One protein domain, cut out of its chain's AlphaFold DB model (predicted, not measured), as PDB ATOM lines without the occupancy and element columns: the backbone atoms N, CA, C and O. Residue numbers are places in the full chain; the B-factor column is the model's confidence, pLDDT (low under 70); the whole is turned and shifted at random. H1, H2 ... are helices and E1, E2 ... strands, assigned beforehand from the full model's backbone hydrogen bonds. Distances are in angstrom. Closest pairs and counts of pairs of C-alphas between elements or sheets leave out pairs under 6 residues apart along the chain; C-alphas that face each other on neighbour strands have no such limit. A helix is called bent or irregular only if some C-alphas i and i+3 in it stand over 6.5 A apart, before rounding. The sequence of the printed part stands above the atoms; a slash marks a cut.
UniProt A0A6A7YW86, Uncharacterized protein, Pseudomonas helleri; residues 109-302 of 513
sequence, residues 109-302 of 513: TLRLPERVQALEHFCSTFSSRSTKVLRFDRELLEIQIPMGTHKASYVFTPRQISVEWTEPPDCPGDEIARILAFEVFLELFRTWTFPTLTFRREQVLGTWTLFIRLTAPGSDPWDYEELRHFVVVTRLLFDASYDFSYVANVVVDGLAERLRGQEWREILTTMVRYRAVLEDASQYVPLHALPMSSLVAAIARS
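AT A GLANCE: This is residues 109 to 302 of the 513 residues of an uncharacterized protein of Pseudomonas helleri (UniProt A0A6A7YW86). A twisted sheet of six strands forms one wall of the domain; H1, H3 and H2 lie side by side over one of its faces, and the other face is bare. Beyond these helices, away from the sheet, H6 crosses H3, while H7 runs from the end of H3 to the short H4. The printed part has 194 residues, with seven named helices and six named strands in the order H1 E1 E2 E3 E4 H2 E5 E6 H3 H4 H5 H6 H7. The sheet's order is E1 E2 E3 E4 E6 E5, all antiparallel, and the class is mixed, helices and strands. The whole is compact and rounded, with a radius of gyration of the C-alphas of 16.2 A and spans of 46 by 38 by 35 A.

HOW THE PARTS SIT: Start at H1, residues 114 to 124, then read on to E1, residues 132 to 135, E2, 141 to 147, E3, 150 to 157, and E4, 160 to 166. These four strands are a meander, each strand the antiparallel neighbour of the one before. Look for N 134 and O 142 at 2.8 A between E1 and E2, N 143 and O 154 at 2.8 A between E2 and E3, and N 155 and O 162 at 2.8 A between E3 and E4. H1 is on the sheet over E1 and E2, at a height over the sheet of 9.8 A. Next come H2, residues 177 to 192, E5, 198 to 204, and E6, 207 to 215. E4, H2 and E5 form a split strand-helix-strand unit, two strands running the same way with E6 between them in the sheet, and its crossover is right-handed. Here N 163 and O 212 are 2.8 A apart between E4 and E6, and N 200 and O 211 are 2.9 A apart between E6 and the edge strand E5. H2 is over E6 and E5, at a height of 9.8 A. H3, residues 224 to 239, is over E3 and E4, at a height of 9.7 A. H1, H2 and H3 run along the strands on the same face, giving two layers, helices on one face of a sheet. H3 is the hub, touching three helices. It only just touches H1, with 3 pairs of C-alphas within 8 A, the closest being Leu 119 and Arg 228 at 7.0 A, at a shallow tilt of 10 degrees, the same way. H2 is close to H3 but not clearly touching, with the C-alphas of Phe 182 and Leu 237 closest at 7.0 A. Further on, H4, residues 249 to 252, touches H2 at Ala 177 and Asn 249, their closest C-alphas, 4.4 A apart, through residues 177 to 181 of H2 alone. H5, residues 255 to 258, only just touches H2, with 3 pairs of C-alphas within 8 A, the closest being Val 184 and Ala 256 at 5.6 A, through residues 181 to 184 of H2 alone. H6, residues 262 to 277, touches H3 about perpendicular at 81 degrees, with the C-alphas of Val 233 and Val 272 closest at 5.8 A; H3 touches H6 with residues 232 to 236 alone, and H6 touches H3 with residues 271 to 276 alone. H7, residues 291 to 301, touches H4, with the C-alphas of Val 251 and Arg 301 closest at 5.9 A. Every O i to N i+4 pair is within hydrogen-bond range in H1, H2 and H3, against 11 of 12 in H6 and 4 of 7 in H7; H4 and H5 are too short for such a pair.

IN THESE COORDINATES: Find C-alpha 114 at (-7.324, -9.762, -60.557), where H1 begins its 15.2 A. E3 measures 22.9 A and E6 25.3 A; H2, H3 and H6 measure 22.8, 21.6 and 23.1 A. H7 ends at C-alpha 301, (-9.975, -33.668, -29.571), and is irregular, with C-alphas 293 and 296 lying 7.8 A apart.

THE WHOLE: The C-alphas of Arg 111 and Val 250 are the two farthest apart, 47.5 A. The printed part has no cut, and its one long link is residues 278 to 290, from H6 to H7. The mean pLDDT of the printed part is 86.2; look under 70 at residues 127 to 131, 134 to 138, 146 to 151 and 219.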
ATOM      1  N   THR A 109     -12.296 -17.863 -65.465       71.62
ATOM      2  CA  THR A 109     -11.714 -17.204 -64.291       71.62
ATOM      3  C   THR A 109     -10.664 -16.176 -64.697       71.62
ATOM      4  O   THR A 109     -10.561 -15.144 -64.040       71.62
ATOM      5  N   LEU A 110      -9.998 -16.360 -65.843       76.62
ATOM      6  CA  LEU A 110      -9.028 -15.408 -66.396       76.62
ATOM      7  C   LEU A 110      -9.655 -14.065 -66.800       76.62
ATOM      8  O   LEU A 110      -8.948 -13.072 -66.956       76.62
ATOM      9  N   ARG A 111     -10.985 -14.005 -66.955       79.12
ATOM     10  CA  ARG A 111     -11.724 -12.770 -67.269       79.12
ATOM     11  C   ARG A 111     -12.227 -12.030 -66.031       79.12
ATOM     12  O   ARG A 111     -12.845 -10.973 -66.164       79.12
ATOM     13  N   LEU A 112     -12.030 -12.582 -64.834       80.38
ATOM     14  CA  LEU A 112     -12.438 -11.943 -63.584       80.38
ATOM     15  C   LEU A 112     -11.467 -10.810 -63.209       80.38
ATOM     16  O   LEU A 112     -10.331 -10.802 -63.670       80.38
ATOM     17  N   PRO A 113     -11.856  -9.856 -62.349       84.00
ATOM     18  CA  PRO A 113     -10.901  -8.903 -61.783       84.00
ATOM     19  C   PRO A 113      -9.768  -9.622 -61.033       84.00
ATOM     20  O   PRO A 113     -10.036 -10.583 -60.315       84.00
ATOM     21  N   GLU A 114      -8.532  -9.126 -61.128       86.88
ATOM     22  CA  GLU A 114      -7.324  -9.762 -60.557       86.88
ATOM     23  C   GLU A 114      -7.482 -10.169 -59.086       86.88
ATOM     24  O   GLU A 114      -7.126 -11.273 -58.686       86.88
ATOM     25  N   ARG A 115      -8.102  -9.309 -58.272       87.56
ATOM     26  CA  ARG A 115      -8.378  -9.589 -56.854       87.56
ATOM     27  C   ARG A 115      -9.287 -10.800 -56.643       87.56
ATOM     28  O   ARG A 115      -9.105 -11.545 -55.683       87.56
ATOM     29  N   VAL A 116     -10.265 -10.995 -57.527       85.06
ATOM     30  CA  VAL A 116     -11.169 -12.151 -57.497       85.06
ATOM     31  C   VAL A 116     -10.444 -13.402 -57.983       85.06
ATOM     32  O   VAL A 116     -10.607 -14.451 -57.366       85.06
ATOM     33  N   GLN A 117      -9.609 -13.284 -59.021       86.44
ATOM     34  CA  GLN A 117      -8.749 -14.384 -59.472       86.44
ATOM     35  C   GLN A 117      -7.843 -14.869 -58.339       86.44
ATOM     36  O   GLN A 117      -7.792 -16.058 -58.057       86.44
ATOM     37  N   ALA A 118      -7.205 -13.946 -57.618       88.50
ATOM     38  CA  ALA A 118      -6.344 -14.278 -56.490       88.50
ATOM     39  C   ALA A 118      -7.094 -14.996 -55.349       88.50
ATOM     40  O   ALA A 118      -6.543 -15.904 -54.729       88.50
ATOM     41  N   LEU A 119      -8.354 -14.628 -55.073       88.75
ATOM     42  CA  LEU A 119      -9.181 -15.312 -54.069       88.75
ATOM     43  C   LEU A 119      -9.633 -16.701 -54.524       88.75
ATOM     44  O   LEU A 119      -9.642 -17.629 -53.715       88.75
ATOM     45  N   GLU A 120     -10.026 -16.843 -55.790       86.12
ATOM     46  CA  GLU A 120     -10.388 -18.133 -56.380       86.12
ATOM     47  C   GLU A 120      -9.188 -19.080 -56.360       86.12
ATOM     48  O   GLU A 120      -9.292 -20.167 -55.791       86.12
ATOM     49  N   HIS A 121      -8.040 -18.618 -56.862       85.94
ATOM     50  CA  HIS A 121      -6.782 -19.357 -56.839       85.94
ATOM     51  C   HIS A 121      -6.432 -19.788 -55.415       85.94
ATOM     52  O   HIS A 121      -6.230 -20.972 -55.160       85.94
ATOM     53  N   PHE A 122      -6.483 -18.861 -54.447       88.50
ATOM     54  CA  PHE A 122      -6.267 -19.181 -53.035       88.50
ATOM     55  C   PHE A 122      -7.207 -20.289 -52.532       88.50
ATOM     56  O   PHE A 122      -6.754 -21.222 -51.866       88.50
ATOM     57  N   CYS A 123      -8.500 -20.236 -52.864       85.62
ATOM     58  CA  CYS A 123      -9.458 -21.278 -52.481       85.62
ATOM     59  C   CYS A 123      -9.160 -22.638 -53.137       85.62
ATOM     60  O   CYS A 123      -9.523 -23.670 -52.575       85.62
ATOM     61  N   SER A 124      -8.465 -22.645 -54.277       79.31
ATOM     62  CA  SER A 124      -8.047 -23.843 -55.008       79.31
ATOM     63  C   SER A 124      -6.737 -24.470 -54.490       79.31
ATOM     64  O   SER A 124      -6.522 -25.658 -54.712       79.31
ATOM     65  N   THR A 125      -5.909 -23.743 -53.724       78.38
ATOM     66  CA  THR A 125      -4.590 -24.212 -53.214       78.38
ATOM     67  C   THR A 125      -4.622 -25.374 -52.207       78.38
ATOM     68  O   THR A 125      -3.567 -25.858 -51.805       78.38
ATOM     69  N   PHE A 126      -5.806 -25.822 -51.769       75.44
ATOM     70  CA  PHE A 126      -5.989 -26.973 -50.873       75.44
ATOM     71  C   PHE A 126      -7.347 -27.643 -51.137       75.44
ATOM     72  O   PHE A 126      -8.269 -27.591 -50.323       75.44
ATOM     73  N   SER A 127      -7.521 -28.217 -52.326       68.88
ATOM     74  CA  SER A 127      -8.793 -28.819 -52.729       68.88
ATOM     75  C   SER A 127      -8.583 -30.046 -53.609       68.88
ATOM     76  O   SER A 127      -7.655 -30.102 -54.406       68.88
ATOM     77  N   SER A 128      -9.480 -31.028 -53.494       63.28
ATOM     78  CA  SER A 128      -9.545 -32.175 -54.410       63.28
ATOM     79  C   SER A 128     -10.369 -31.893 -55.669       63.28
ATOM     80  O   SER A 128     -10.518 -32.746 -56.536       63.28
ATOM     81  N   ARG A 129     -10.994 -30.719 -55.759       66.00
ATOM     82  CA  ARG A 129     -11.940 -30.365 -56.821       66.00
ATOM     83  C   ARG A 129     -11.766 -28.893 -57.194       66.00
ATOM     84  O   ARG A 129     -11.453 -28.065 -56.343       66.00
ATOM     85  N   SER A 130     -12.025 -28.546 -58.452       64.44
ATOM     86  CA  SER A 130     -11.926 -27.153 -58.910       64.44
ATOM     87  C   SER A 130     -12.942 -26.253 -58.217       64.44
ATOM     88  O   SER A 130     -14.152 -26.498 -58.321       64.44
ATOM     89  N   THR A 131     -12.453 -25.190 -57.582       68.44
ATOM     90  CA  THR A 131     -13.271 -24.058 -57.140       68.44
ATOM     91  C   THR A 131     -14.054 -23.504 -58.327       68.44
ATOM     92  O   THR A 131     -13.605 -23.547 -59.476       68.44
ATOM     93  N   LYS A 132     -15.276 -23.037 -58.073       71.94
ATOM     94  CA  LYS A 132     -16.115 -22.426 -59.108       71.94
ATOM     95  C   LYS A 132     -16.492 -21.025 -58.689       71.94
ATOM     96  O   LYS A 132     -16.858 -20.806 -57.538       71.94
ATOM     97  N   VAL A 133     -16.454 -20.107 -59.644       70.56
ATOM     98  CA  VAL A 133     -16.921 -18.739 -59.444       70.56
ATOM     99  C   VAL A 133     -18.250 -18.568 -60.153       70.56
ATOM    100  O   VAL A 133     -18.362 -18.812 -61.354       70.56
ATOM    101  N   LEU A 134     -19.257 -18.148 -59.396       69.75
ATOM    102  CA  LEU A 134     -20.595 -17.858 -59.889       69.75
ATOM    103  C   LEU A 134     -20.879 -16.383 -59.653       69.75
ATOM    104  O   LEU A 134     -20.688 -15.870 -58.553       69.75
ATOM    105  N   ARG A 135     -21.359 -15.692 -60.681       66.56
ATOM    106  CA  ARG A 135     -21.847 -14.322 -60.555       66.56
ATOM    107  C   ARG A 135     -23.352 -14.336 -60.748       66.56
ATOM    108  O   ARG A 135     -23.818 -14.681 -61.829       66.56
ATOM    109  N   PHE A 136     -24.092 -13.978 -59.705       60.66
ATOM    110  CA  PHE A 136     -25.555 -13.984 -59.751       60.66
ATOM    111  C   PHE A 136     -26.112 -12.636 -60.206       60.66
ATOM    112  O   PHE A 136     -27.070 -12.602 -60.971       60.66
ATOM    113  N   ASP A 137     -25.492 -11.532 -59.781       62.56
ATOM    114  CA  ASP A 137     -25.843 -10.184 -60.225       62.56
ATOM    115  C   ASP A 137     -24.601  -9.269 -60.300       62.56
ATOM    116  O   ASP A 137     -23.449  -9.723 -60.308       62.56
ATOM    117  N   ARG A 138     -24.809  -7.954 -60.438       66.88
ATOM    118  CA  ARG A 138     -23.705  -6.994 -60.541       66.88
ATOM    119  C   ARG A 138     -22.845  -6.942 -59.272       66.88
ATOM    120  O   ARG A 138     -21.640  -6.740 -59.418       66.88
ATOM    121  N   GLU A 139     -23.448  -7.110 -58.100       74.50
ATOM    122  CA  GLU A 139     -22.880  -6.865 -56.769       74.50
ATOM    123  C   GLU A 139     -22.676  -8.145 -55.943       74.50
ATOM    124  O   GLU A 139     -22.073  -8.087 -54.872       74.50
ATOM    125  N   LEU A 140     -23.135  -9.293 -56.439       79.19
ATOM    126  CA  LEU A 140     -23.091 -10.582 -55.768       79.19
ATOM    127  C   LEU A 140     -22.219 -11.579 -56.536       79.19
ATOM    128  O   LEU A 140     -22.469 -11.916 -57.700       79.19
ATOM    129  N   LEU A 141     -21.225 -12.109 -55.827       82.88
ATOM    130  CA  LEU A 141     -20.285 -13.118 -56.306       82.88
ATOM    131  C   LEU A 141     -20.254 -14.297 -55.329       82.88
ATOM    132  O   LEU A 141     -20.154 -14.082 -54.127       82.88
ATOM    133  N   GLU A 142     -20.275 -15.529 -55.823       84.69
ATOM    134  CA  GLU A 142     -20.015 -16.732 -55.029       84.69
ATOM    135  C   GLU A 142     -18.727 -17.412 -55.496       84.69
ATOM    136  O   GLU A 142     -18.549 -17.679 -56.683       84.69
ATOM    137  N   ILE A 143     -17.852 -17.737 -54.548       84.38
ATOM    138  CA  ILE A 143     -16.759 -18.691 -54.732       84.38
ATOM    139  C   ILE A 143     -17.194 -19.987 -54.044       84.38
ATOM    140  O   ILE A 143     -17.208 -20.089 -52.815       84.38
ATOM    141  N   GLN A 144     -17.602 -20.973 -54.840       79.56
ATOM    142  CA  GLN A 144     -17.979 -22.294 -54.356       79.56
ATOM    143  C   GLN A 144     -16.724 -23.115 -54.082       79.56
ATOM    144  O   GLN A 144     -15.909 -23.320 -54.981       79.56
ATOM    145  N   ILE A 145     -16.635 -23.665 -52.873       77.00
ATOM    146  CA  ILE A 145     -15.506 -24.472 -52.436       77.00
ATOM    147  C   ILE A 145     -15.945 -25.935 -52.405       77.00
ATOM    148  O   ILE A 145     -16.740 -26.337 -51.545       77.00
ATOM    149  N   PRO A 146     -15.486 -26.755 -53.353       63.56
ATOM    150  CA  PRO A 146     -15.906 -28.142 -53.426       63.56
ATOM    151  C   PRO A 146     -15.162 -28.980 -52.380       63.56
ATOM    152  O   PRO A 146     -14.085 -29.509 -52.623       63.56
ATOM    153  N   MET A 147     -15.762 -29.138 -51.206       64.38
ATOM    154  CA  MET A 147     -15.283 -30.070 -50.184       64.38
ATOM    155  C   MET A 147     -15.992 -31.412 -50.394       64.38
ATOM    156  O   MET A 147     -17.198 -31.421 -50.601       64.38
ATOM    157  N   GLY A 148     -15.268 -32.539 -50.392       55.28
ATOM    158  CA  GLY A 148     -15.770 -33.875 -50.778       55.28
ATOM    159  C   GLY A 148     -17.273 -34.125 -50.550       55.28
ATOM    160  O   GLY A 148     -18.027 -34.187 -51.524       55.28
ATOM    161  N   THR A 149     -17.680 -34.216 -49.279       48.56
ATOM    162  CA  THR A 149     -19.046 -34.510 -48.790       48.56
ATOM    163  C   THR A 149     -19.785 -33.295 -48.206       48.56
ATOM    164  O   THR A 149     -20.909 -33.434 -47.733       48.56
ATOM    165  N   HIS A 150     -19.183 -32.099 -48.233       59.84
ATOM    166  CA  HIS A 150     -19.713 -30.889 -47.590       59.84
ATOM    167  C   HIS A 150     -19.840 -29.754 -48.605       59.84
ATOM    168  O   HIS A 150     -18.956 -29.560 -49.440       59.84
ATOM    169  N   LYS A 151     -20.891 -28.931 -48.519       66.56
ATOM    170  CA  LYS A 151     -20.927 -27.685 -49.290       66.56
ATOM    171  C   LYS A 151     -20.332 -26.574 -48.435       66.56
ATOM    172  O   LYS A 151     -20.845 -26.285 -47.358       66.56
ATOM    173  N   ALA A 152     -19.279 -25.939 -48.944       73.44
ATOM    174  CA  ALA A 152     -18.838 -24.646 -48.449       73.44
ATOM    175  C   ALA A 152     -18.838 -23.621 -49.583       73.44
ATOM    176  O   ALA A 152     -18.464 -23.939 -50.714       73.44
ATOM    177  N   SER A 153     -19.266 -22.394 -49.311       83.06
ATOM    178  CA  SER A 153     -19.136 -21.310 -50.283       83.06
ATOM    179  C   SER A 153     -18.985 -19.955 -49.624       83.06
ATOM    180  O   SER A 153     -19.494 -19.725 -48.528       83.06
ATOM    181  N   TYR A 154     -18.262 -19.071 -50.306       88.50
ATOM    182  CA  TYR A 154     -18.136 -17.665 -49.952       88.50
ATOM    183  C   TYR A 154     -19.032 -16.845 -50.859       88.50
ATOM    184  O   TYR A 154     -18.828 -16.843 -52.067       88.50
ATOM    185  N   VAL A 155     -19.987 -16.126 -50.283       87.50
ATOM    186  CA  VAL A 155     -20.838 -15.175 -50.994       87.50
ATOM    187  C   VAL A 155     -20.419 -13.765 -50.606       87.50
ATOM    188  O   VAL A 155     -20.514 -13.378 -49.442       87.50
ATOM    189  N   PHE A 156     -19.962 -13.004 -51.588       85.75
ATOM    190  CA  PHE A 156     -19.501 -11.634 -51.447       85.75
ATOM    191  C   PHE A 156     -20.578 -10.669 -51.921       85.75
ATOM    192  O   PHE A 156     -21.159 -10.843 -52.991       85.75
ATOM    193  N   THR A 157     -20.791  -9.632 -51.124       84.19
ATOM    194  CA  THR A 157     -21.560  -8.430 -51.454       84.19
ATOM    195  C   THR A 157     -20.720  -7.208 -51.063       84.19
ATOM    196  O   THR A 157     -19.760  -7.367 -50.300       84.19
ATOM    197  N   PRO A 158     -21.064  -5.976 -51.488       82.00
ATOM    198  CA  PRO A 158     -20.238  -4.799 -51.205       82.00
ATOM    199  C   PRO A 158     -19.957  -4.559 -49.713       82.00
ATOM    200  O   PRO A 158     -18.947  -3.951 -49.370       82.00
ATOM    201  N   ARG A 159     -20.836  -5.038 -48.819       85.69
ATOM    202  CA  ARG A 159     -20.760  -4.781 -47.370       85.69
ATOM    203  C   ARG A 159     -20.772  -6.031 -46.497       85.69
ATOM    204  O   ARG A 159     -20.772  -5.920 -45.273       85.69
ATOM    205  N   GLN A 160     -20.792  -7.221 -47.088       88.81
ATOM    206  CA  GLN A 160     -20.871  -8.466 -46.333       88.81
ATOM    207  C   GLN A 160     -20.235  -9.627 -47.087       88.81
ATOM    208  O   GLN A 160     -20.438  -9.784 -48.291       88.81
ATOM    209  N   ILE A 161     -19.552 -10.479 -46.331       91.25
ATOM    210  CA  ILE A 161     -19.148 -11.816 -46.751       91.25
ATOM    211  C   ILE A 161     -19.987 -12.805 -45.950       91.25
ATOM    212  O   ILE A 161     -20.040 -12.731 -44.720       91.25
ATOM    213  N   SER A 162     -20.657 -13.719 -46.640       90.62
ATOM    214  CA  SER A 162     -21.375 -14.834 -46.027       90.62
ATOM    215  C   SER A 162     -20.683 -16.141 -46.369       90.62
ATOM    216  O   SER A 162     -20.259 -16.344 -47.503       90.62
ATOM    217  N   VAL A 163     -20.599 -17.033 -45.391       92.31
ATOM    218  CA  VAL A 163     -20.065 -18.381 -45.547       92.31
ATOM    219  C   VAL A 163     -21.122 -19.372 -45.097       92.31
ATOM    220  O   VAL A 163     -21.690 -19.236 -44.011       92.31
ATOM    221  N   GLU A 164     -21.391 -20.360 -45.938       88.31
ATOM    222  CA  GLU A 164     -22.179 -21.539 -45.582       88.31
ATOM    223  C   GLU A 164     -21.213 -22.712 -45.424       88.31
ATOM    224  O   GLU A 164     -20.319 -22.867 -46.254       88.31
ATOM    225  N   TRP A 165     -21.373 -23.518 -44.376       88.69
ATOM    226  CA  TRP A 165     -20.666 -24.788 -44.218       88.69
ATOM    227  C   TRP A 165     -21.631 -25.845 -43.669       88.69
ATOM    228  O   TRP A 165     -22.335 -25.575 -42.696       88.69
ATOM    229  N   THR A 166     -21.684 -27.031 -44.278       85.19
ATOM    230  CA  THR A 166     -22.663 -28.079 -43.937       85.19
ATOM    231  C   THR A 166     -22.003 -29.388 -43.502       85.19
ATOM    232  O   THR A 166     -21.111 -29.888 -44.189       85.19
ATOM    233  N   GLU A 167     -22.504 -30.007 -42.431       85.69
ATOM    234  CA  GLU A 167     -22.248 -31.427 -42.139       85.69
ATOM    235  C   GLU A 167     -22.811 -32.325 -43.264       85.69
ATOM    236  O   GLU A 167     -23.552 -31.843 -44.128       85.69
ATOM    237  N   PRO A 168     -22.460 -33.622 -43.308       79.94
ATOM    238  CA  PRO A 168     -23.146 -34.582 -44.158       79.94
ATOM    239  C   PRO A 168     -24.639 -34.657 -43.794       79.94
ATOM    240  O   PRO A 168     -24.979 -34.485 -42.618       79.94
ATOM    241  N   PRO A 169     -25.538 -34.929 -44.758       75.56
ATOM    242  CA  PRO A 169     -26.983 -34.960 -44.508       75.56
ATOM    243  C   PRO A 169     -27.446 -35.970 -43.447       75.56
ATOM    244  O   PRO A 169     -28.494 -35.776 -42.842       75.56
ATOM    245  N   ASP A 170     -26.685 -37.038 -43.223       79.38
ATOM    246  CA  ASP A 170     -26.965 -38.131 -42.288       79.38
ATOM    247  C   ASP A 170     -26.293 -37.950 -40.912       79.38
ATOM    248  O   ASP A 170     -26.379 -38.838 -40.066       79.38
ATOM    249  N   CYS A 171     -25.626 -36.818 -40.663       84.88
ATOM    250  CA  CYS A 171     -24.926 -36.558 -39.403       84.88
ATOM    251  C   CYS A 171     -25.919 -36.259 -38.259       84.88
ATOM    252  O   CYS A 171     -26.654 -35.262 -38.331       84.88
ATOM    253  N   PRO A 172     -25.964 -37.081 -37.191       88.56
ATOM    254  CA  PRO A 172     -26.914 -36.894 -36.104       88.56
ATOM    255  C   PRO A 172     -26.517 -35.714 -35.203       88.56
ATOM    256  O   PRO A 172     -25.353 -35.329 -35.099       88.56
ATOM    257  N   GLY A 173     -27.504 -35.100 -34.541       89.69
ATOM    258  CA  GLY A 173     -27.307 -33.863 -33.768       89.69
ATOM    259  C   GLY A 173     -26.417 -33.988 -32.526       89.69
ATOM    260  O   GLY A 173     -25.942 -32.977 -32.009       89.69
ATOM    261  N   ASP A 174     -26.168 -35.200 -32.043       93.38
ATOM    262  CA  ASP A 174     -25.229 -35.503 -30.964       93.38
ATOM    263  C   ASP A 174     -23.794 -35.777 -31.454       93.38
ATOM    264  O   ASP A 174     -22.890 -35.890 -30.622       93.38
ATOM    265  N   GLU A 175     -23.554 -35.780 -32.772       93.44
ATOM    266  CA  GLU A 175     -22.249 -36.032 -33.406       93.44
ATOM    267  C   GLU A 175     -21.731 -34.869 -34.283       93.44
ATOM    268  O   GLU A 175     -20.913 -35.049 -35.192       93.44
ATOM    269  N   ILE A 176     -22.148 -33.642 -33.968       93.12
ATOM    270  CA  ILE A 176     -21.769 -32.403 -34.672       93.12
ATOM    271  C   ILE A 176     -20.574 -31.677 -34.029       93.12
ATOM    272  O   ILE A 176     -20.465 -30.445 -34.105       93.12
ATOM    273  N   ALA A 177     -19.653 -32.407 -33.390       94.44
ATOM    274  CA  ALA A 177     -18.530 -31.811 -32.658       94.44
ATOM    275  C   ALA A 177     -17.658 -30.870 -33.504       94.44
ATOM    276  O   ALA A 177     -17.071 -29.934 -32.959       94.44
ATOM    277  N   ARG A 178     -17.580 -31.066 -34.825       93.62
ATOM    278  CA  ARG A 178     -16.861 -30.151 -35.724       93.62
ATOM    279  C   ARG A 178     -17.525 -28.791 -35.846       93.62
ATOM    280  O   ARG A 178     -16.813 -27.797 -35.713       93.62
ATOM    281  N   ILE A 179     -18.847 -28.713 -36.022       93.69
ATOM    282  CA  ILE A 179     -19.530 -27.409 -35.994       93.69
ATOM    283  C   ILE A 179     -19.330 -26.747 -34.629       93.69
ATOM    284  O   ILE A 179     -19.000 -25.565 -34.572       93.69
ATOM    285  N   LEU A 180     -19.477 -27.498 -33.534       95.75
ATOM    286  CA  LEU A 180     -19.264 -26.968 -32.184       95.75
ATOM    287  C   LEU A 180     -17.832 -26.441 -31.991       95.75
ATOM    288  O   LEU A 180     -17.631 -25.376 -31.411       95.75
ATOM    289  N   ALA A 181     -16.825 -27.138 -32.521       96.56
ATOM    290  CA  ALA A 181     -15.450 -26.653 -32.518       96.56
ATOM    291  C   ALA A 181     -15.295 -25.379 -33.360       96.56
ATOM    292  O   ALA A 181     -14.645 -24.436 -32.909       96.56
ATOM    293  N   PHE A 182     -15.895 -25.317 -34.553       96.19
ATOM    294  CA  PHE A 182     -15.876 -24.113 -35.385       96.19
ATOM    295  C   PHE A 182     -16.472 -22.909 -34.670       96.19
ATOM    296  O   PHE A 182     -15.863 -21.847 -34.716       96.19
ATOM    297  N   GLU A 183     -17.593 -23.060 -33.965       97.12
ATOM    298  CA  GLU A 183     -18.176 -21.979 -33.161       97.12
ATOM    299  C   GLU A 183     -17.174 -21.444 -32.129       97.12
ATOM    300  O   GLU A 183     -17.015 -20.231 -31.999       97.12
ATOM    301  N   VAL A 184     -16.417 -22.328 -31.465       97.56
ATOM    302  CA  VAL A 184     -15.353 -21.919 -30.536       97.56
ATOM    303  C   VAL A 184     -14.246 -21.138 -31.249       97.56
ATOM    304  O   VAL A 184     -13.854 -20.073 -30.776       97.56
ATOM    305  N   PHE A 185     -13.734 -21.622 -32.383       97.19
ATOM    306  CA  PHE A 185     -12.687 -20.904 -33.119       97.19
ATOM    307  C   PHE A 185     -13.178 -19.563 -33.676       97.19
ATOM    308  O   PHE A 185     -12.463 -18.565 -33.588       97.19
ATOM    309  N   LEU A 186     -14.397 -19.515 -34.214       97.38
ATOM    310  CA  LEU A 186     -15.016 -18.290 -34.719       97.38
ATOM    311  C   LEU A 186     -15.211 -17.268 -33.604       97.38
ATOM    312  O   LEU A 186     -14.964 -16.090 -33.828       97.38
ATOM    313  N   GLU A 187     -15.572 -17.697 -32.397       97.38
ATOM    314  CA  GLU A 187     -15.682 -16.816 -31.235       97.38
ATOM    315  C   GLU A 187     -14.327 -16.210 -30.826       97.38
ATOM    316  O   GLU A 187     -14.227 -15.014 -30.525       97.38
ATOM    317  N   LEU A 188     -13.253 -17.005 -30.884       96.19
ATOM    318  CA  LEU A 188     -11.893 -16.506 -30.670       96.19
ATOM    319  C   LEU A 188     -11.512 -15.477 -31.744       96.19
ATOM    320  O   LEU A 188     -11.058 -14.381 -31.412       96.19
ATOM    321  N   PHE A 189     -11.755 -15.776 -33.022       95.50
ATOM    322  CA  PHE A 189     -11.464 -14.847 -34.117       95.50
ATOM    323  C   PHE A 189     -12.330 -13.587 -34.077       95.50
ATOM    324  O   PHE A 189     -11.827 -12.502 -34.369       95.50
ATOM    325  N   ARG A 190     -13.593 -13.694 -33.649       95.44
ATOM    326  CA  ARG A 190     -14.474 -12.547 -33.403       95.44
ATOM    327  C   ARG A 190     -13.863 -11.605 -32.373       95.44
ATOM    328  O   ARG A 190     -13.819 -10.398 -32.580       95.44
ATOM    329  N   THR A 191     -13.348 -12.175 -31.288       94.06
ATOM    330  CA  THR A 191     -12.731 -11.424 -30.189       94.06
ATOM    331  C   THR A 191     -11.389 -10.804 -30.586       94.06
ATOM    332  O   THR A 191     -11.068  -9.699 -30.156       94.06
ATOM    333  N   TRP A 192     -10.576 -11.507 -31.377       92.88
ATOM    334  CA  TRP A 192      -9.202 -11.084 -31.672       92.88
ATOM    335  C   TRP A 192      -9.051 -10.207 -32.910       92.88
ATOM    336  O   TRP A 192      -8.112  -9.406 -32.947       92.88
ATOM    337  N   THR A 193      -9.912 -10.395 -33.912       90.94
ATOM    338  CA  THR A 193      -9.679  -9.884 -35.270       90.94
ATOM    339  C   THR A 193     -10.950  -9.355 -35.940       90.94
ATOM    340  O   THR A 193     -10.889  -8.335 -36.615       90.94
ATOM    341  N   PHE A 194     -12.103 -10.003 -35.751       93.81
ATOM    342  CA  PHE A 194     -13.320  -9.727 -36.523       93.81
ATOM    343  C   PHE A 194     -14.524  -9.379 -35.628       93.81
ATOM    344  O   PHE A 194     -15.443 -10.185 -35.490       93.81
ATOM    345  N   PRO A 195     -14.586  -8.180 -35.024       91.88
ATOM    346  CA  PRO A 195     -15.617  -7.845 -34.034       91.88
ATOM    347  C   PRO A 195     -17.054  -7.864 -34.585       91.88
ATOM    348  O   PRO A 195     -17.995  -8.080 -33.826       91.88
ATOM    349  N   THR A 196     -17.230  -7.666 -35.896       92.94
ATOM    350  CA  THR A 196     -18.529  -7.717 -36.593       92.94
ATOM    351  C   THR A 196     -18.921  -9.127 -37.048       92.94
ATOM    352  O   THR A 196     -19.966  -9.299 -37.680       92.94
ATOM    353  N   LEU A 197     -18.097 -10.141 -36.758       95.75
ATOM    354  CA  LEU A 197     -18.378 -11.531 -37.092       95.75
ATOM    355  C   LEU A 197     -19.596 -12.019 -36.312       95.75
ATOM    356  O   LEU A 197     -19.649 -11.948 -35.085       95.75
ATOM    357  N   THR A 198     -20.555 -12.573 -37.037       96.25
ATOM    358  CA  THR A 198     -21.711 -13.268 -36.477       96.25
ATOM    359  C   THR A 198     -21.773 -14.662 -37.066       96.25
ATOM    360  O   THR A 198     -21.380 -14.889 -38.211       96.25
ATOM    361  N   PHE A 199     -22.256 -15.617 -36.287       96.56
ATOM    362  CA  PHE A 199     -22.450 -16.975 -36.763       96.56
ATOM    363  C   PHE A 199     -23.635 -17.618 -36.057       96.56
ATOM    364  O   PHE A 199     -24.008 -17.225 -34.952       96.56
ATOM    365  N   ARG A 200     -24.258 -18.580 -36.730       95.06
ATOM    366  CA  ARG A 200     -25.344 -19.388 -36.176       95.06
ATOM    367  C   ARG A 200     -25.323 -20.777 -36.797       95.06
ATOM    368  O   ARG A 200     -25.170 -20.898 -38.014       95.06
ATOM    369  N   ARG A 201     -25.522 -21.800 -35.975       93.50
ATOM    370  CA  ARG A 201     -25.853 -23.150 -36.433       93.50
ATOM    371  C   ARG A 201     -27.369 -23.305 -36.538       93.50
ATOM    372  O   ARG A 201     -28.100 -22.863 -35.657       93.50
ATOM    373  N   GLU A 202     -27.832 -23.961 -37.592       90.44
ATOM    374  CA  GLU A 202     -29.236 -24.313 -37.814       90.44
ATOM    375  C   GLU A 202     -29.309 -25.641 -38.580       90.44
ATOM    376  O   GLU A 202     -28.408 -25.954 -39.358       90.44
ATOM    377  N   GLN A 203     -30.360 -26.428 -38.363       85.12
ATOM    378  CA  GLN A 203     -30.650 -27.579 -39.214       85.12
ATOM    379  C   GLN A 203     -31.506 -27.100 -40.390       85.12
ATOM    380  O   GLN A 203     -32.570 -26.532 -40.177       85.12
ATOM    381  N   VAL A 204     -31.023 -27.295 -41.616       78.38
ATOM    382  CA  VAL A 204     -31.708 -26.881 -42.847       78.38
ATOM    383  C   VAL A 204     -31.872 -28.110 -43.721       78.38
ATOM    384  O   VAL A 204     -30.872 -28.708 -44.119       78.38
ATOM    385  N   LEU A 205     -33.118 -28.489 -44.030       73.75
ATOM    386  CA  LEU A 205     -33.405 -29.699 -44.816       73.75
ATOM    387  C   LEU A 205     -32.725 -30.950 -44.223       73.75
ATOM    388  O   LEU A 205     -32.039 -31.693 -44.923       73.75
ATOM    389  N   GLY A 206     -32.829 -31.125 -42.903       73.62
ATOM    390  CA  GLY A 206     -32.213 -32.243 -42.179       73.62
ATOM    391  C   GLY A 206     -30.697 -32.127 -41.973       73.62
ATOM    392  O   GLY A 206     -30.156 -32.826 -41.124       73.62
ATOM    393  N   THR A 207     -30.018 -31.197 -42.650       81.69
ATOM    394  CA  THR A 207     -28.557 -31.053 -42.603       81.69
ATOM    395  C   THR A 207     -28.131 -29.949 -41.638       81.69
ATOM    396  O   THR A 207     -28.566 -28.798 -41.753       81.69
ATOM    397  N   TRP A 208     -27.228 -30.260 -40.708       88.38
ATOM    398  CA  TRP A 208     -26.642 -29.248 -39.831       88.38
ATOM    399  C   TRP A 208     -25.754 -28.286 -40.618       88.38
ATOM    400  O   TRP A 208     -24.782 -28.681 -41.257       88.38
ATOM    401  N   THR A 209     -26.097 -27.004 -40.550       88.88
ATOM    402  CA  THR A 209     -25.460 -25.936 -41.317       88.88
ATOM    403  C   THR A 209     -24.968 -24.840 -40.384       88.88
ATOM    404  O   THR A 209     -25.711 -24.343 -39.537       88.88
ATOM    405  N   LEU A 210     -23.713 -24.435 -40.555       93.19
ATOM    406  CA  LEU A 210     -23.117 -23.271 -39.918       93.19
ATOM    407  C   LEU A 210     -23.122 -22.101 -40.904       93.19
ATOM    408  O   LEU A 210     -22.476 -22.141 -41.953       93.19
ATOM    409  N   PHE A 211     -23.845 -21.042 -40.549       92.88
ATOM    410  CA  PHE A 211     -23.844 -19.778 -41.273       92.88
ATOM    411  C   PHE A 211     -22.907 -18.806 -40.578       92.88
ATOM    412  O   PHE A 211     -23.105 -18.500 -39.403       92.88
ATOM    413  N   ILE A 212     -21.934 -18.283 -41.312       95.38
ATOM    414  CA  ILE A 212     -20.946 -17.324 -40.822       95.38
ATOM    415  C   ILE A 212     -21.105 -16.050 -41.642       95.38
ATOM    416  O   ILE A 212     -21.237 -16.103 -42.861       95.38
ATOM    417  N   ARG A 213     -21.126 -14.894 -40.990       94.62
ATOM    418  CA  ARG A 213     -21.296 -13.601 -41.651       94.62
ATOM    419  C   ARG A 213     -20.335 -12.595 -41.070       94.62
ATOM    420  O   ARG A 213     -20.332 -12.369 -39.862       94.62
ATOM    421  N   LEU A 214     -19.590 -11.950 -41.949       93.56
ATOM    422  CA  LEU A 214     -18.759 -10.813 -41.608       93.56
ATOM    423  C   LEU A 214     -19.299  -9.574 -42.328       93.56
ATOM    424  O   LEU A 214     -19.488  -9.598 -43.546       93.56
ATOM    425  N   THR A 215     -19.556  -8.501 -41.580       90.75
ATOM    426  CA  THR A 215     -20.050  -7.218 -42.109       90.75
ATOM    427  C   THR A 215     -18.945  -6.168 -42.079       90.75
ATOM    428  O   THR A 215     -18.178  -6.124 -41.116       90.75
ATOM    429  N   ALA A 216     -18.875  -5.340 -43.126       87.00
ATOM    430  CA  ALA A 216     -17.867  -4.293 -43.247       87.00
ATOM    431  C   ALA A 216     -17.936  -3.333 -42.045       87.00
ATOM    432  O   ALA A 216     -19.042  -3.011 -41.586       87.00
ATOM    433  N   PRO A 217     -16.790  -2.884 -41.506       80.50
ATOM    434  CA  PRO A 217     -16.776  -1.914 -40.424       80.50
ATOM    435  C   PRO A 217     -17.291  -0.555 -40.925       80.50
ATOM    436  O   PRO A 217     -16.814  -0.012 -41.915       80.50
ATOM    437  N   GLY A 218     -18.269   0.023 -40.226       76.50
ATOM    438  CA  GLY A 218     -18.793   1.348 -40.569       76.50
ATOM    439  C   GLY A 218     -19.557   1.386 -41.898       76.50
ATOM    440  O   GLY A 218     -20.265   0.438 -42.244       76.50
ATOM    441  N   SER A 219     -19.492   2.520 -42.601       68.19
ATOM    442  CA  SER A 219     -20.214   2.781 -43.860       68.19
ATOM    443  C   SER A 219     -19.459   2.382 -45.128       68.19
ATOM    444  O   SER A 219     -20.085   2.323 -46.186       68.19
ATOM    445  N   ASP A 220     -18.161   2.111 -45.025       73.31
ATOM    446  CA  ASP A 220     -17.281   1.986 -46.184       73.31
ATOM    447  C   ASP A 220     -17.302   0.565 -46.782       73.31
ATOM    448  O   ASP A 220     -17.668  -0.401 -46.098       73.31
ATOM    449  N   PRO A 221     -16.967   0.408 -48.079       72.06
ATOM    450  CA  PRO A 221     -16.754  -0.902 -48.686       72.06
ATOM    451  C   PRO A 221     -15.581  -1.646 -48.039       72.06
ATOM    452  O   PRO A 221     -14.689  -1.036 -47.457       72.06
ATOM    453  N   TRP A 222     -15.559  -2.968 -48.204       77.81
ATOM    454  CA  TRP A 222     -14.465  -3.812 -47.724       77.81
ATOM    455  C   TRP A 222     -13.094  -3.408 -48.273       77.81
ATOM    456  O   TRP A 222     -12.926  -3.262 -49.488       77.81
ATOM    457  N   ASP A 223     -12.095  -3.364 -47.388       83.88
ATOM    458  CA  ASP A 223     -10.706  -3.489 -47.806       83.88
ATOM    459  C   ASP A 223     -10.422  -4.925 -48.281       83.88
ATOM    460  O   ASP A 223     -10.915  -5.913 -47.725       83.88
ATOM    461  N   TYR A 224      -9.631  -5.045 -49.348       85.94
ATOM    462  CA  TYR A 224      -9.334  -6.342 -49.946       85.94
ATOM    463  C   TYR A 224      -8.497  -7.223 -49.017       85.94
ATOM    464  O   TYR A 224      -8.753  -8.424 -48.951       85.94
ATOM    465  N   GLU A 225      -7.531  -6.655 -48.291       88.56
ATOM    466  CA  GLU A 225      -6.679  -7.448 -47.405       88.56
ATOM    467  C   GLU A 225      -7.451  -7.934 -46.180       88.56
ATOM    468  O   GLU A 225      -7.267  -9.076 -45.765       88.56
ATOM    469  N   GLU A 226      -8.385  -7.140 -45.651       86.12
ATOM    470  CA  GLU A 226      -9.308  -7.595 -44.600       86.12
ATOM    471  C   GLU A 226     -10.178  -8.771 -45.068       86.12
ATOM    472  O   GLU A 226     -10.296  -9.789 -44.377       86.12
ATOM    473  N   LEU A 227     -10.746  -8.664 -46.272       88.44
ATOM    474  CA  LEU A 227     -11.560  -9.713 -46.888       88.44
ATOM    475  C   LEU A 227     -10.736 -10.977 -47.148       88.44
ATOM    476  O   LEU A 227     -11.162 -12.084 -46.806       88.44
ATOM    477  N   ARG A 228      -9.534 -10.820 -47.709       91.69
ATOM    478  CA  ARG A 228      -8.586 -11.913 -47.922       91.69
ATOM    479  C   ARG A 228      -8.214 -12.563 -46.594       91.69
ATOM    480  O   ARG A 228      -8.222 -13.788 -46.501       91.69
ATOM    481  N   HIS A 229      -7.946 -11.776 -45.554       93.06
ATOM    482  CA  HIS A 229      -7.611 -12.292 -44.232       93.06
ATOM    483  C   HIS A 229      -8.752 -13.126 -43.642       93.06
ATOM    484  O   HIS A 229      -8.505 -14.225 -43.142       93.06
ATOM    485  N   PHE A 230     -10.002 -12.666 -43.765       93.88
ATOM    486  CA  PHE A 230     -11.169 -13.448 -43.356       93.88
ATOM    487  C   PHE A 230     -11.253 -14.784 -44.102       93.88
ATOM    488  O   PHE A 230     -11.368 -15.828 -43.461       93.88
ATOM    489  N   VAL A 231     -11.101 -14.768 -45.433       93.69
ATOM    490  CA  VAL A 231     -11.117 -15.979 -46.274       93.69
ATOM    491  C   VAL A 231     -10.010 -16.963 -45.880       93.69
ATOM    492  O   VAL A 231     -10.263 -18.168 -45.820       93.69
ATOM    493  N   VAL A 232      -8.802 -16.480 -45.572       94.81
ATOM    494  CA  VAL A 232      -7.688 -17.321 -45.100       94.81
ATOM    495  C   VAL A 232      -8.029 -17.972 -43.760       94.81
ATOM    496  O   VAL A 232      -7.829 -19.176 -43.595       94.81
ATOM    497  N   VAL A 233      -8.561 -17.200 -42.807       95.31
ATOM    498  CA  VAL A 233      -8.928 -17.696 -41.473       95.31
ATOM    499  C   VAL A 233     -10.004 -18.775 -41.566       95.31
ATOM    500  O   VAL A 233      -9.856 -19.847 -40.977       95.31
ATOM    501  N   THR A 234     -11.069 -18.542 -42.333       93.38
ATOM    502  CA  THR A 234     -12.136 -19.535 -42.495       93.38
ATOM    503  C   THR A 234     -11.692 -20.730 -43.337       93.38
ATOM    504  O   THR A 234     -12.080 -21.853 -43.018       93.38
ATOM    505  N   ARG A 235     -10.822 -20.556 -44.350       90.25
ATOM    506  CA  ARG A 235     -10.240 -21.709 -45.063       90.25
ATOM    507  C   ARG A 235      -9.375 -22.566 -44.164       90.25
ATOM    508  O   ARG A 235      -9.511 -23.776 -44.259       90.25
ATOM    509  N   LEU A 236      -8.564 -21.990 -43.273       92.75
ATOM    510  CA  LEU A 236      -7.818 -22.792 -42.302       92.75
ATOM    511  C   LEU A 236      -8.762 -23.719 -41.524       92.75
ATOM    512  O   LEU A 236      -8.461 -24.899 -41.394       92.75
ATOM    513  N   LEU A 237      -9.906 -23.210 -41.048       91.62
ATOM    514  CA  LEU A 237     -10.874 -24.028 -40.311       91.62
ATOM    515  C   LEU A 237     -11.399 -25.198 -41.143       91.62
ATOM    516  O   LEU A 237     -11.419 -26.327 -40.664       91.62
ATOM    517  N   PHE A 238     -11.795 -24.926 -42.384       88.19
ATOM    518  CA  PHE A 238     -12.388 -25.927 -43.265       88.19
ATOM    519  C   PHE A 238     -11.368 -26.945 -43.782       88.19
ATOM    520  O   PHE A 238     -11.650 -28.140 -43.815       88.19
ATOM    521  N   ASP A 239     -10.181 -26.481 -44.164       87.00
ATOM    522  CA  ASP A 239      -9.104 -27.317 -44.692       87.00
ATOM    523  C   ASP A 239      -8.552 -28.258 -43.613       87.00
ATOM    524  O   ASP A 239      -8.166 -29.385 -43.916       87.00
ATOM    525  N   ALA A 240      -8.552 -27.820 -42.350       86.56
ATOM    526  CA  ALA A 240      -7.961 -28.539 -41.224       86.56
ATOM    527  C   ALA A 240      -8.926 -29.440 -40.430       86.56
ATOM    528  O   ALA A 240      -8.582 -29.893 -39.332       86.56
ATOM    529  N   SER A 241     -10.134 -29.674 -40.949       84.69
ATOM    530  CA  SER A 241     -11.191 -30.452 -40.288       84.69
ATOM    531  C   SER A 241     -11.660 -31.657 -41.113       84.69
ATOM    532  O   SER A 241     -12.832 -32.046 -41.032       84.69
ATOM    533  N   TYR A 242     -10.797 -32.193 -41.979       79.06
ATOM    534  CA  TYR A 242     -11.186 -33.221 -42.948       79.06
ATOM    535  C   TYR A 242     -11.582 -34.542 -42.268       79.06
ATOM    536  O   TYR A 242     -12.532 -35.195 -42.687       79.06
ATOM    537  N   ASP A 243     -10.906 -34.905 -41.179       78.44
ATOM    538  CA  ASP A 243     -11.102 -36.137 -40.399       78.44
ATOM    539  C   ASP A 243     -12.036 -35.957 -39.185       78.44
ATOM    540  O   ASP A 243     -12.007 -36.743 -38.233       78.44
ATOM    541  N   PHE A 244     -12.859 -34.905 -39.197       84.94
ATOM    542  CA  PHE A 244     -13.633 -34.461 -38.037       84.94
ATOM    543  C   PHE A 244     -15.152 -34.523 -38.259       84.94
ATOM    544  O   PHE A 244     -15.879 -33.635 -37.846       84.94
ATOM    545  N   SER A 245     -15.651 -35.556 -38.929       83.31
ATOM    546  CA  SER A 245     -17.095 -35.789 -39.114       83.31
ATOM    547  C   SER A 245     -17.585 -36.900 -38.181       83.31
ATOM    548  O   SER A 245     -16.788 -37.775 -37.851       83.31
ATOM    549  N   TYR A 246     -18.871 -36.895 -37.803       87.62
ATOM    550  CA  TYR A 246     -19.496 -37.935 -36.958       87.62
ATOM    551  C   TYR A 246     -18.757 -38.141 -35.627       87.62
ATOM    552  O   TYR A 246     -18.380 -39.249 -35.244       87.62
ATOM    553  N   VAL A 247     -18.452 -37.038 -34.939       91.94
ATOM    554  CA  VAL A 247     -17.761 -37.079 -33.645       91.94
ATOM    555  C   VAL A 247     -18.697 -36.560 -32.572       91.94
ATOM    556  O   VAL A 247     -19.198 -35.443 -32.675       91.94
ATOM    557  N   ALA A 248     -18.877 -37.352 -31.515       95.38
ATOM    558  CA  ALA A 248     -19.736 -37.019 -30.387       95.38
ATOM    559  C   ALA A 248     -19.415 -35.642 -29.778       95.38
ATOM    560  O   ALA A 248     -18.252 -35.328 -29.497       95.38
ATOM    561  N   ASN A 249     -20.457 -34.856 -29.496       96.12
ATOM    562  CA  ASN A 249     -20.353 -33.482 -28.989       96.12
ATOM    563  C   ASN A 249     -19.481 -33.373 -27.723       96.12
ATOM    564  O   ASN A 249     -18.680 -32.448 -27.603       96.12
ATOM    565  N   VAL A 250     -19.543 -34.378 -26.839       95.69
ATOM    566  CA  VAL A 250     -18.768 -34.441 -25.583       95.69
ATOM    567  C   VAL A 250     -17.254 -34.304 -25.782       95.69
ATOM    568  O   VAL A 250     -16.529 -33.845 -24.897       95.69
ATOM    569  N   VAL A 251     -16.742 -34.672 -26.960       93.88
ATOM    570  CA  VAL A 251     -15.308 -34.603 -27.273       93.88
ATOM    571  C   VAL A 251     -14.790 -33.161 -27.255       93.88
ATOM    572  O   VAL A 251     -13.613 -32.933 -26.952       93.88
ATOM    573  N   VAL A 252     -15.654 -32.182 -27.538       95.56
ATOM    574  CA  VAL A 252     -15.301 -30.754 -27.575       95.56
ATOM    575  C   VAL A 252     -15.833 -29.957 -26.386       95.56
ATOM    576  O   VAL A 252     -15.619 -28.745 -26.320       95.56
ATOM    577  N   ASP A 253     -16.425 -30.618 -25.394       93.00
ATOM    578  CA  ASP A 253     -16.888 -29.958 -24.175       93.00
ATOM    579  C   ASP A 253     -15.739 -29.231 -23.472       93.00
ATOM    580  O   ASP A 253     -14.657 -29.790 -23.247       93.00
ATOM    581  N   GLY A 254     -15.968 -27.965 -23.121       94.19
ATOM    582  CA  GLY A 254     -14.978 -27.098 -22.479       94.19
ATOM    583  C   GLY A 254     -13.795 -26.709 -23.375       94.19
ATOM    584  O   GLY A 254     -12.732 -26.341 -22.868       94.19
ATOM    585  N   LEU A 255     -13.908 -26.851 -24.703       96.50
ATOM    586  CA  LEU A 255     -12.854 -26.437 -25.634       96.50
ATOM    587  C   LEU A 255     -12.584 -24.928 -25.554       96.50
ATOM    588  O   LEU A 255     -11.419 -24.532 -25.560       96.50
ATOM    589  N   ALA A 256     -13.630 -24.107 -25.410       95.50
ATOM    590  CA  ALA A 256     -13.513 -22.653 -25.317       95.50
ATOM    591  C   ALA A 256     -12.567 -22.220 -24.190       95.50
ATOM    592  O   ALA A 256     -11.678 -21.405 -24.412       95.50
ATOM    593  N   GLU A 257     -12.694 -22.811 -23.003       95.12
ATOM    594  CA  GLU A 257     -11.852 -22.543 -21.833       95.12
ATOM    595  C   GLU A 257     -10.396 -22.946 -22.074       95.12
ATOM    596  O   GLU A 257      -9.473 -22.245 -21.659       95.12
ATOM    597  N   ARG A 258     -10.180 -24.067 -22.768       95.31
ATOM    598  CA  ARG A 258      -8.846 -24.631 -23.024       95.31
ATOM    599  C   ARG A 258      -8.052 -23.852 -24.066       95.31
ATOM    600  O   ARG A 258      -6.828 -23.976 -24.077       95.31
ATOM    601  N   LEU A 259      -8.736 -23.104 -24.932       95.88
ATOM    602  CA  LEU A 259      -8.138 -22.281 -25.985       95.88
ATOM    603  C   LEU A 259      -8.060 -20.790 -25.614       95.88
ATOM    604  O   LEU A 259      -7.739 -19.956 -26.461       95.88
ATOM    605  N   ARG A 260      -8.317 -20.430 -24.348       86.75
ATOM    606  CA  ARG A 260      -8.133 -19.053 -23.869       86.75
ATOM    607  C   ARG A 260      -6.647 -18.715 -23.738       86.75
ATOM    608  O   ARG A 260      -5.832 -19.559 -23.370       86.75
ATOM    609  N   GLY A 261      -6.318 -17.445 -23.957       90.12
ATOM    610  CA  GLY A 261      -5.001 -16.880 -23.663       90.12
ATOM    611  C   GLY A 261      -4.185 -16.486 -24.892       90.12
ATOM    612  O   GLY A 261      -4.481 -16.857 -26.027       90.12
ATOM    613  N   GLN A 262      -3.135 -15.705 -24.638       95.12
ATOM    614  CA  GLN A 262      -2.289 -15.112 -25.676       95.12
ATOM    615  C   GLN A 262      -1.511 -16.161 -26.483       95.12
ATOM    616  O   GLN A 262      -1.315 -15.997 -27.681       95.12
ATOM    617  N   GLU A 263      -1.113 -17.261 -25.851       97.06
ATOM    618  CA  GLU A 263      -0.331 -18.328 -26.488       97.06
ATOM    619  C   GLU A 263      -1.141 -19.045 -27.577       97.06
ATOM    620  O   GLU A 263      -0.618 -19.374 -28.637       97.06
ATOM    621  N   TRP A 264      -2.445 -19.236 -27.351       97.44
ATOM    622  CA  TRP A 264      -3.343 -19.788 -28.364       97.44
ATOM    623  C   TRP A 264      -3.616 -18.813 -29.501       97.44
ATOM    624  O   TRP A 264      -3.677 -19.237 -30.655       97.44
ATOM    625  N   ARG A 265      -3.711 -17.513 -29.197       97.44
ATOM    626  CA  ARG A 265      -3.765 -16.473 -30.228       97.44
ATOM    627  C   ARG A 265      -2.527 -16.520 -31.116       97.44
ATOM    628  O   ARG A 265      -2.662 -16.445 -32.333       97.44
ATOM    629  N   GLU A 266      -1.343 -16.676 -30.529       98.00
ATOM    630  CA  GLU A 266      -0.090 -16.795 -31.274       98.00
ATOM    631  C   GLU A 266      -0.062 -18.056 -32.146       98.00
ATOM    632  O   GLU A 266       0.119 -17.936 -33.354       98.00
ATOM    633  N   ILE A 267      -0.356 -19.237 -31.581       98.50
ATOM    634  CA  ILE A 267      -0.411 -20.499 -32.341       98.50
ATOM    635  C   ILE A 267      -1.363 -20.376 -33.533       98.50
ATOM    636  O   ILE A 267      -0.974 -20.678 -34.659       98.50
ATOM    637  N   LEU A 268      -2.598 -19.913 -33.315       97.69
ATOM    638  CA  LEU A 268      -3.589 -19.813 -34.388       97.69
ATOM    639  C   LEU A 268      -3.208 -18.752 -35.425       97.69
ATOM    640  O   LEU A 268      -3.373 -18.993 -36.616       97.69
ATOM    641  N   THR A 269      -2.618 -17.630 -35.005       97.19
ATOM    642  CA  THR A 269      -2.084 -16.617 -35.930       97.19
ATOM    643  C   THR A 269      -0.983 -17.206 -36.812       97.19
ATOM    644  O   THR A 269      -0.976 -16.977 -38.022       97.19
ATOM    645  N   THR A 270      -0.082 -18.009 -36.241       98.12
ATOM    646  CA  THR A 270       0.960 -18.715 -36.995       98.12
ATOM    647  C   THR A 270       0.357 -19.692 -38.001       98.12
ATOM    648  O   THR A 270       0.783 -19.714 -39.154       98.12
ATOM    649  N   MET A 271      -0.668 -20.461 -37.618       98.06
ATOM    650  CA  MET A 271      -1.327 -21.401 -38.538       98.06
ATOM    651  C   MET A 271      -2.068 -20.682 -39.674       98.06
ATOM    652  O   MET A 271      -2.021 -21.129 -40.818       98.06
ATOM    653  N   VAL A 272      -2.700 -19.539 -39.391       97.19
ATOM    654  CA  VAL A 272      -3.342 -18.688 -40.408       97.19
ATOM    655  C   VAL A 272      -2.303 -18.160 -41.400       97.19
ATOM    656  O   VAL A 272      -2.521 -18.225 -42.608       97.19
ATOM    657  N   ARG A 273      -1.145 -17.696 -40.913       97.06
ATOM    658  CA  ARG A 273      -0.033 -17.246 -41.770       97.06
ATOM    659  C   ARG A 273       0.530 -18.378 -42.622       97.06
ATOM    660  O   ARG A 273       0.741 -18.174 -43.810       97.06
ATOM    661  N   TYR A 274       0.717 -19.561 -42.040       97.06
ATOM    662  CA  TYR A 274       1.133 -20.753 -42.779       97.06
ATOM    663  C   TYR A 274       0.147 -21.084 -43.904       97.06
ATOM    664  O   TYR A 274       0.553 -21.256 -45.050       97.06
ATOM    665  N   ARG A 275      -1.161 -21.101 -43.612       94.56
ATOM    666  CA  ARG A 275      -2.179 -21.382 -44.631       94.56
ATOM    667  C   ARG A 275      -2.170 -20.354 -45.765       94.56
ATOM    668  O   ARG A 275      -2.410 -20.734 -46.907       94.56
ATOM    669  N   ALA A 276      -1.893 -19.085 -45.461       94.69
ATOM    670  CA  ALA A 276      -1.861 -17.999 -46.442       94.69
ATOM    671  C   ALA A 276      -0.775 -18.156 -47.520       94.69
ATOM    672  O   ALA A 276      -0.908 -17.554 -48.584       94.69
ATOM    673  N   VAL A 277       0.288 -18.915 -47.232       94.12
ATOM    674  CA  VAL A 277       1.440 -19.120 -48.127       94.12
ATOM    675  C   VAL A 277       1.543 -20.553 -48.654       94.12
ATOM    676  O   VAL A 277       2.450 -20.853 -49.422       94.12
ATOM    677  N   LEU A 278       0.647 -21.453 -48.247       90.81
ATOM    678  CA  LEU A 278       0.625 -22.828 -48.739       90.81
ATOM    679  C   LEU A 278       0.079 -22.876 -50.174       90.81
ATOM    680  O   LEU A 278      -1.035 -22.415 -50.418       90.81
ATOM    681  N   GLU A 279       0.842 -23.479 -51.083       85.94
ATOM    682  CA  GLU A 279       0.518 -23.635 -52.502       85.94
ATOM    683  C   GLU A 279       0.627 -25.109 -52.925       85.94
ATOM    684  O   GLU A 279       1.721 -25.630 -53.154       85.94
ATOM    685  N   ASP A 280      -0.514 -25.797 -53.017       79.62
ATOM    686  CA  ASP A 280      -0.595 -27.204 -53.435       79.62
ATOM    687  C   ASP A 280      -1.471 -27.408 -54.687       79.62
ATOM    688  O   ASP A 280      -1.892 -28.523 -54.977       79.62
ATOM    689  N   ALA A 281      -1.750 -26.349 -55.462       76.56
ATOM    690  CA  ALA A 281      -2.646 -26.446 -56.619       76.56
ATOM    691  C   ALA A 281      -2.053 -27.232 -57.805       76.56
ATOM    692  O   ALA A 281      -2.800 -27.742 -58.640       76.56
ATOM    693  N   SER A 282      -0.723 -27.336 -57.911       74.62
ATOM    694  CA  SER A 282      -0.066 -27.921 -59.090       74.62
ATOM    695  C   SER A 282      -0.097 -29.447 -59.155       74.62
ATOM    696  O   SER A 282       0.151 -30.027 -60.215       74.62
ATOM    697  N   GLN A 283      -0.404 -30.119 -58.045       74.56
ATOM    698  CA  GLN A 283      -0.575 -31.563 -58.014       74.56
ATOM    699  C   GLN A 283      -1.435 -31.974 -56.825       74.56
ATOM    700  O   GLN A 283      -1.105 -31.678 -55.683       74.56
ATOM    701  N   TYR A 284      -2.463 -32.773 -57.090       70.50
ATOM    702  CA  TYR A 284      -3.307 -33.330 -56.055       70.50
ATOM    703  C   TYR A 284      -2.518 -34.212 -55.091       70.50
ATOM    704  O   TYR A 284      -1.915 -35.230 -55.459       70.50
ATOM    705  N   VAL A 285      -2.636 -33.870 -53.814       70.69
ATOM    706  CA  VAL A 285      -2.291 -34.732 -52.697       70.69
ATOM    707  C   VAL A 285      -3.580 -35.064 -51.950       70.69
ATOM    708  O   VAL A 285      -4.329 -34.147 -51.609       70.69
ATOM    709  N   PRO A 286      -3.865 -36.350 -51.655       71.62
ATOM    710  CA  PRO A 286      -4.997 -36.693 -50.807       71.62
ATOM    711  C   PRO A 286      -4.949 -35.884 -49.515       71.62
ATOM    712  O   PRO A 286      -3.985 -36.000 -48.759       71.62
ATOM    713  N   LEU A 287      -5.973 -35.057 -49.279       73.31
ATOM    714  CA  LEU A 287      -5.927 -34.031 -48.231       73.31
ATOM    715  C   LEU A 287      -5.601 -34.634 -46.861       73.31
ATOM    716  O   LEU A 287      -4.758 -34.100 -46.152       73.31
ATOM    717  N   HIS A 288      -6.162 -35.806 -46.537       72.69
ATOM    718  CA  HIS A 288      -5.899 -36.537 -45.290       72.69
ATOM    719  C   HIS A 288      -4.417 -36.892 -45.063       72.69
ATOM    720  O   HIS A 288      -4.001 -37.100 -43.922       72.69
ATOM    721  N   ALA A 289      -3.601 -36.957 -46.120       76.81
ATOM    722  CA  ALA A 289      -2.164 -37.187 -46.014       76.81
ATOM    723  C   ALA A 289      -1.398 -35.920 -45.591       76.81
ATOM    724  O   ALA A 289      -0.305 -36.020 -45.035       76.81
ATOM    725  N   LEU A 290      -1.967 -34.728 -45.795       84.31
ATOM    726  CA  LEU A 290      -1.335 -33.455 -45.453       84.31
ATOM    727  C   LEU A 290      -1.495 -33.177 -43.951       84.31
ATOM    728  O   LEU A 290      -2.623 -33.208 -43.461       84.31
ATOM    729  N   PRO A 291      -0.419 -32.895 -43.190       89.88
ATOM    730  CA  PRO A 291      -0.500 -32.662 -41.739       89.88
ATOM    731  C   PRO A 291      -1.487 -31.571 -41.305       89.88
ATOM    732  O   PRO A 291      -2.081 -31.670 -40.235       89.88
ATOM    733  N   MET A 292      -1.701 -30.554 -42.146       91.94
ATOM    734  CA  MET A 292      -2.666 -29.486 -41.869       91.94
ATOM    735  C   MET A 292      -4.111 -29.996 -41.816       91.94
ATOM    736  O   MET A 292      -4.902 -29.439 -41.065       91.94
ATOM    737  N   SER A 293      -4.451 -31.062 -42.552       89.62
ATOM    738  CA  SER A 293      -5.837 -31.530 -42.728       89.62
ATOM    739  C   SER A 293      -6.549 -31.990 -41.456       89.62
ATOM    740  O   SER A 293      -7.779 -31.992 -41.424       89.62
ATOM    741  N   SER A 294      -5.787 -32.360 -40.425       91.94
ATOM    742  CA  SER A 294      -6.291 -32.806 -39.125       91.94
ATOM    743  C   SER A 294      -6.006 -31.813 -38.001       91.94
ATOM    744  O   SER A 294      -6.340 -32.084 -36.853       91.94
ATOM    745  N   LEU A 295      -5.396 -30.653 -38.273       95.38
ATOM    746  CA  LEU A 295      -4.936 -29.729 -37.228       95.38
ATOM    747  C   LEU A 295      -6.078 -29.264 -36.307       95.38
ATOM    748  O   LEU A 295      -5.930 -29.291 -35.081       95.38
ATOM    749  N   VAL A 296      -7.222 -28.851 -36.865       94.19
ATOM    750  CA  VAL A 296      -8.372 -28.391 -36.065       94.19
ATOM    751  C   VAL A 296      -8.950 -29.549 -35.260       94.19
ATOM    752  O   VAL A 296      -9.206 -29.391 -34.065       94.19
ATOM    753  N   ALA A 297      -9.076 -30.728 -35.873       92.75
ATOM    754  CA  ALA A 297      -9.528 -31.937 -35.192       92.75
ATOM    755  C   ALA A 297      -8.587 -32.321 -34.038       92.75
ATOM    756  O   ALA A 297      -9.029 -32.574 -32.917       92.75
ATOM    757  N   ALA A 298      -7.279 -32.298 -34.275       95.00
ATOM    758  CA  ALA A 298      -6.249 -32.645 -33.309       95.00
ATOM    759  C   ALA A 298      -6.240 -31.673 -32.119       95.00
ATOM    760  O   ALA A 298      -6.195 -32.111 -30.963       95.00
ATOM    761  N   ILE A 299      -6.359 -30.361 -32.373       96.69
ATOM    762  CA  ILE A 299      -6.492 -29.339 -31.325       96.69
ATOM    763  C   ILE A 299      -7.786 -29.530 -30.538       96.69
ATOM    764  O   ILE A 299      -7.755 -29.439 -29.309       96.69
ATOM    765  N   ALA A 300      -8.909 -29.800 -31.204       95.50
ATOM    766  CA  ALA A 300     -10.207 -29.952 -30.557       95.50
ATOM    767  C   ALA A 300     -10.246 -31.201 -29.657       95.50
ATOM    768  O   ALA A 300     -10.563 -31.121 -28.467       95.50
ATOM    769  N   ARG A 301      -9.807 -32.345 -30.188       93.75
ATOM    770  CA  ARG A 301      -9.975 -33.668 -29.571       93.75
ATOM    771  C   ARG A 301      -8.881 -34.010 -28.560       93.75
ATOM    772  O   ARG A 301      -9.151 -34.653 -27.548       93.75
ATOM    773  N   SER A 302      -7.637 -33.575 -28.780       95.19
ATOM    774  CA  SER A 302      -6.492 -34.096 -28.025       95.19
ATOM    775  C   SER A 302      -5.857 -33.084 -27.075       95.19
ATOM    776  O   SER A 302      -5.168 -32.140 -27.467       95.19
TER     777      SER A 302